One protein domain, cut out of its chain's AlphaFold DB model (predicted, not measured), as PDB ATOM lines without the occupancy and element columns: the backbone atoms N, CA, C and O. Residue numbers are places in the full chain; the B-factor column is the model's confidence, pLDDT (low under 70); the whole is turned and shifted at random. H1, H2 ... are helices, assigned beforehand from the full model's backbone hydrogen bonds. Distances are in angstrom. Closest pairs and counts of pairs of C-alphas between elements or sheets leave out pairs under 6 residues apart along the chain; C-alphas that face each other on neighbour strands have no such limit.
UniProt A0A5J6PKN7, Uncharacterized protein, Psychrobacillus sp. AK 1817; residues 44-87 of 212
ATOM      1  N   GLU A  44     157.276 144.310 121.666       56.97
ATOM      2  CA  GLU A  44     157.895 144.451 120.339       56.97
ATOM      3  C   GLU A  44     158.891 145.630 120.273       56.97
ATOM      4  O   GLU A  44     159.575 145.817 119.272       56.97
ATOM      5  N   ASN A  45     159.021 146.392 121.363       60.62
ATOM      6  CA  ASN A  45     159.899 147.546 121.531       60.62
ATOM      7  C   ASN A  45     161.282 147.214 122.126       60.62
ATOM      8  O   ASN A  45     162.039 148.124 122.452       60.62
ATOM      9  N   VAL A  46     161.630 145.940 122.348       76.88
ATOM     10  CA  VAL A  46     162.965 145.586 122.886       76.88
ATOM     11  C   VAL A  46     163.961 145.243 121.772       76.88
ATOM     12  O   VAL A  46     165.179 145.418 121.926       76.88
ATOM     13  N   PHE A  47     163.459 144.789 120.621       79.06
ATOM     14  CA  PHE A  47     164.276 144.282 119.523       79.06
ATOM     15  C   PHE A  47     163.998 145.038 118.225       79.06
ATOM     16  O   PHE A  47     162.856 145.233 117.818       79.06
ATOM     17  N   ALA A  48     165.065 145.425 117.530       78.56
ATOM     18  CA  ALA A  48     164.959 145.944 116.181       78.56
ATOM     19  C   ALA A  48     164.446 144.827 115.260       78.56
ATOM     20  O   ALA A  48     165.063 143.769 115.137       78.56
ATOM     21  N   THR A  49     163.309 145.067 114.609       80.06
ATOM     22  CA  THR A  49     162.754 144.139 113.619       80.06
ATOM     23  C   THR A  49     163.678 144.025 112.405       80.06
ATOM     24  O   THR A  49     164.317 145.006 112.010       80.06
ATOM     25  N   SER A  50     163.693 142.857 111.751       77.88
ATOM     26  CA  SER A  50     164.445 142.634 110.500       77.88
ATOM     27  C   SER A  50     164.150 143.714 109.454       77.88
ATOM     28  O   SER A  50     165.045 144.189 108.768       77.88
ATOM     29  N   ARG A  51     162.914 144.228 109.430       80.81
ATOM     30  CA  ARG A  51     162.502 145.325 108.549       80.81
ATOM     31  C   ARG A  51     163.239 146.646 108.806       80.81
ATOM     32  O   ARG A  51     163.457 147.387 107.849       80.81
ATOM     33  N   LYS A  52     163.580 146.989 110.058       80.62
ATOM     34  CA  LYS A  52     164.401 148.181 110.365       80.62
ATOM     35  C   LYS A  52     165.846 147.966 109.912       80.62
ATOM     36  O   LYS A  52     166.428 148.879 109.336       80.62
ATOM     37  N   TYR A  53     166.373 146.762 110.118       80.00
ATOM     38  CA  TYR A  53     167.719 146.366 109.699       80.00
ATOM     39  C   TYR A  53     167.887 146.408 108.172       80.00
ATOM     40  O   TYR A  53     168.785 147.069 107.654       80.00
ATOM     41  N   ASP A  54     166.956 145.792 107.443       81.50
ATOM     42  CA  ASP A  54     166.999 145.659 105.984       81.50
ATOM     43  C   ASP A  54     166.945 147.006 105.242       81.50
ATOM     44  O   ASP A  54     167.358 147.085 104.090       81.50
ATOM     45  N   ARG A  55     166.468 148.089 105.881       82.06
ATOM     46  CA  ARG A  55     166.455 149.440 105.284       82.06
ATOM     47  C   ARG A  55     167.849 150.022 105.060       82.06
ATOM     48  O   ARG A  55     167.977 150.934 104.249       82.06
ATOM     49  N   LEU A  56     168.866 149.528 105.767       75.44
ATOM     50  CA  LEU A  56     170.250 149.972 105.576       75.44
ATOM     51  C   LEU A  56     170.940 149.289 104.390       75.44
ATOM     52  O   LEU A  56     172.044 149.686 104.015       75.44
ATOM     53  N   PHE A  57     170.292 148.284 103.794       77.19
ATOM     54  CA  PHE A  57     170.820 147.534 102.667       77.19
ATOM     55  C   PHE A  57     170.007 147.834 101.403       77.19
ATOM     56  O   PHE A  57     168.777 147.813 101.432       77.19
ATOM     57  N   PRO A  58     170.663 148.056 100.253       74.38
ATOM     58  CA  PRO A  58     169.959 148.312  98.998       74.38
ATOM     59  C   PRO A  58     169.196 147.084  98.466       74.38
ATOM     60  O   PRO A  58     168.281 147.236  97.661       74.38
ATOM     61  N   LEU A  59     169.541 145.872  98.920       78.19
ATOM     62  CA  LEU A  59     168.847 144.629  98.577       78.19
ATOM     63  C   LEU A  59     168.387 143.918  99.858       78.19
ATOM     64  O   LEU A  59     169.217 143.500 100.664       78.19
ATOM     65  N   GLN A  60     167.075 143.737 100.022       72.00
ATOM     66  CA  GLN A  60     166.506 142.979 101.140       72.00
ATOM     67  C   GLN A  60     166.769 141.487 100.920       72.00
ATOM     68  O   GLN A  60     166.179 140.867 100.034       72.00
ATOM     69  N   LYS A  61     167.706 140.918 101.683       64.69
ATOM     70  CA  LYS A  61     168.152 139.524 101.513       64.69
ATOM     71  C   LYS A  61     167.903 138.645 102.738       64.69
ATOM     72  O   LYS A  61     168.061 137.429 102.625       64.69
ATOM     73  N   SER A  62     167.544 139.213 103.892       58.19
ATOM     74  CA  SER A  62     167.441 138.426 105.120       58.19
ATOM     75  C   SER A  62     166.203 137.514 105.076       58.19
ATOM     76  O   SER A  62     165.056 137.952 105.076       58.19
ATOM     77  N   LYS A  63     166.439 136.200 104.976       60.88
ATOM     78  CA  LYS A  63     165.420 135.165 105.240       60.88
ATOM     79  C   LYS A  63     165.368 134.779 106.721       60.88
ATOM     80  O   LYS A  63     164.478 134.039 107.123       60.88
ATOM     81  N   GLU A  64     166.322 135.256 107.516       67.44
ATOM     82  CA  GLU A  64     166.495 134.883 108.915       67.44
ATOM     83  C   GLU A  64     166.049 136.004 109.855       67.44
ATOM     84  O   GLU A  64     166.274 137.189 109.604       67.44
ATOM     85  N   HIS A  65     165.426 135.613 110.968       70.00
ATOM     86  CA  HIS A  65     165.045 136.517 112.047       70.00
ATOM     87  C   HIS A  65     166.291 136.958 112.820       70.00
ATOM     88  O   HIS A  65     166.661 136.361 113.831       70.00
ATOM     89  N   ILE A  66     166.951 138.011 112.342       71.31
ATOM     90  CA  ILE A  66     168.002 138.678 113.107       71.31
ATOM     91  C   ILE A  66     167.325 139.458 114.241       71.31
ATOM     92  O   ILE A  66     166.530 140.363 113.993       71.31
ATOM     93  N   LEU A  67     167.640 139.099 115.486       75.88
ATOM     94  CA  LEU A  67     167.203 139.813 116.685       75.88
ATOM     95  C   LEU A  67     168.376 140.639 117.216       75.88
ATOM     96  O   LEU A  67     169.288 140.107 117.849       75.88
ATOM     97  N   VAL A  68     168.357 141.946 116.960       78.94
ATOM     98  CA  VAL A  68     169.307 142.896 117.560       78.94
ATOM     99  C   VAL A  68     168.560 143.715 118.604       78.94
ATOM    100  O   VAL A  68     167.453 144.174 118.341       78.94
ATOM    101  N   SER A  69     169.141 143.916 119.790       86.06
ATOM    102  CA  SER A  69     168.556 144.829 120.782       86.06
ATOM    103  C   SER A  69     168.415 146.229 120.185       86.06
ATOM    104  O   SER A  69     169.382 146.768 119.640       86.06
ATOM    105  N   GLU A  70     167.239 146.838 120.326       86.31
ATOM    106  CA  GLU A  70     166.963 148.173 119.785       86.31
ATOM    107  C   GLU A  70     167.910 149.235 120.367       86.31
ATOM    108  O   GLU A  70     168.357 150.131 119.657       86.31
ATOM    109  N   THR A  71     168.327 149.082 121.627       88.00
ATOM    110  CA  THR A  71     169.289 149.997 122.267       88.00
ATOM    111  C   THR A  71     170.666 149.978 121.602       88.00
ATOM    112  O   THR A  71     171.291 151.024 121.430       88.00
ATOM    113  N   VAL A  72     171.143 148.793 121.215       85.50
ATOM    114  CA  VAL A  72     172.418 148.622 120.510       85.50
ATOM    115  C   VAL A  72     172.278 149.127 119.080       85.50
ATOM    116  O   VAL A  72     173.152 149.843 118.600       85.50
ATOM    117  N   TRP A  73     171.158 148.812 118.428       87.06
ATOM    118  CA  TRP A  73     170.879 149.253 117.067       87.06
ATOM    119  C   TRP A  73     170.830 150.776 116.938       87.06
ATOM    120  O   TRP A  73     171.488 151.333 116.064       87.06
ATOM    121  N   ASN A  74     170.126 151.455 117.845       88.62
ATOM    122  CA  ASN A  74     170.033 152.913 117.836       88.62
ATOM    123  C   ASN A  74     171.411 153.554 118.042       88.62
ATOM    124  O   ASN A  74     171.774 154.443 117.288       88.62
ATOM    125  N   LYS A  75     172.239 153.035 118.964       92.00
ATOM    126  CA  LYS A  75     173.625 153.516 119.134       92.00
ATOM    127  C   LYS A  75     174.458 153.374 117.862       92.00
ATOM    128  O   LYS A  75     175.213 154.282 117.529       92.00
ATOM    129  N   ILE A  76     174.338 152.239 117.170       85.56
ATOM    130  CA  ILE A  76     175.010 152.022 115.884       85.56
ATOM    131  C   ILE A  76     174.526 153.062 114.868       85.56
ATOM    132  O   ILE A  76     175.353 153.753 114.275       85.56
ATOM    133  N   GLN A  77     173.211 153.221 114.711       87.62
ATOM    134  CA  GLN A  77     172.616 154.148 113.748       87.62
ATOM    135  C   GLN A  77     172.984 155.613 114.037       87.62
ATOM    136  O   GLN A  77     173.320 156.343 113.110       87.62
ATOM    137  N   ASP A  78     172.999 156.016 115.308       92.88
ATOM    138  CA  ASP A  78     173.368 157.368 115.746       92.88
ATOM    139  C   ASP A  78     174.866 157.656 115.552       92.88
ATOM    140  O   ASP A  78     175.268 158.809 115.404       92.88
ATOM    141  N   SER A  79     175.706 156.615 115.535       91.88
ATOM    142  CA  SER A  79     177.138 156.752 115.239       91.88
ATOM    143  C   SER A  79     177.463 156.806 113.744       91.88
ATOM    144  O   SER A  79     178.603 157.103 113.379       91.88
ATOM    145  N   MET A  80     176.490 156.526 112.870       88.31
ATOM    146  CA  MET A  80     176.675 156.546 111.421       88.31
ATOM    147  C   MET A  80     176.291 157.914 110.834       88.31
ATOM    148  O   MET A  80     175.309 158.521 111.264       88.31
ATOM    149  N   PRO A  81     177.016 158.414 109.815       92.00
ATOM    150  CA  PRO A  81     176.607 159.608 109.082       92.00
ATOM    151  C   PRO A  81     175.220 159.448 108.446       92.00
ATOM    152  O   PRO A  81     174.833 158.355 108.021       92.00
ATOM    153  N   SER A  82     174.480 160.550 108.317       88.75
ATOM    154  CA  SER A  82     173.185 160.537 107.636       88.75
ATOM    155  C   SER A  82     173.340 160.086 106.177       88.75
ATOM    156  O   SER A  82     174.149 160.618 105.422       88.75
ATOM    157  N   GLY A  83     172.562 159.074 105.779       83.69
ATOM    158  CA  GLY A  83     172.626 158.494 104.432       83.69
ATOM    159  C   GLY A  83     173.735 157.459 104.223       83.69
ATOM    160  O   GLY A  83     173.964 157.054 103.084       83.69
ATOM    161  N   TYR A  84     174.414 157.009 105.283       83.88
ATOM    162  CA  TYR A  84     175.366 155.904 105.188       83.88
ATOM    163  C   TYR A  84     174.668 154.607 104.743       83.88
ATOM    164  O   TYR A  84     173.673 154.189 105.335       83.88
ATOM    165  N   ILE A  85     175.204 153.967 103.701       80.81
ATOM    166  CA  ILE A  85     174.716 152.690 103.167       80.81
ATOM    167  C   ILE A  85     175.708 151.605 103.572       80.81
ATOM    168  O   ILE A  85     176.898 151.710 103.263       80.81
ATOM    169  N   ILE A  86     175.225 150.552 104.234       81.44
ATOM    170  CA  ILE A  86     176.088 149.432 104.610       81.44
ATOM    171  C   ILE A  86     176.411 148.632 103.338       81.44
ATOM    172  O   ILE A  86     175.488 148.229 102.617       81.44
ATOM    173  N   PRO A  87     177.699 148.387 103.034       78.19
ATOM    174  CA  PRO A  87     178.078 147.597 101.873       78.19
ATOM    175  C   PRO A  87     177.485 146.188 101.970       78.19
ATOM    176  O   PRO A  87     177.563 145.525 103.005       78.19
TER     177      PRO A  87
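What this domain is: This is residues 44 to 87 of the 212 residues of an uncharacterized protein of Psychrobacillus sp. AK 1817 (UniProt A0A5J6PKN7). Little regular structure is present: the longer helix H2 makes one side of a flat, open frame, the short helix H1 stands across a gap from it, and the long loop of residues 55 to 69 folds back past H1 to H2. Residues 80 to 87 turn back from the other end of H2. The printed part has 44 residues, with two named helices, H1 then H2, and no named strand; the class is all helix, with 15 residues in named elements. It is compact, with a radius of gyration of the C-alphas of 10.6 A and spans of 26 by 23 by 11 A.

Where its parts are: H2, residues 70 to 79, runs 14.1 A from C-alpha 70 at (166.963, 148.173, 119.785) to C-alpha 79 at (177.138, 156.752, 115.239). H1, residues 50 to 54, begins with C-alpha 50 at (164.445, 142.634, 110.500).

How they stand to each other: H2 and H1 are apart. Residues 47 to 48 pair with residues 68 to 69, antiparallel. In H1 and H2 every O i to N i+4 pair is within hydrogen-bond range.

The domain as a whole: The C-alphas farthest apart, those of Glu 44 and Pro 87, are 27.5 A apart. The printed part has no cut, and the link from H1 to H2 is long, with 15 residues. The mean pLDDT of the printed part is 79.3; residues 44 to 45 and 61 to 64 are under 70.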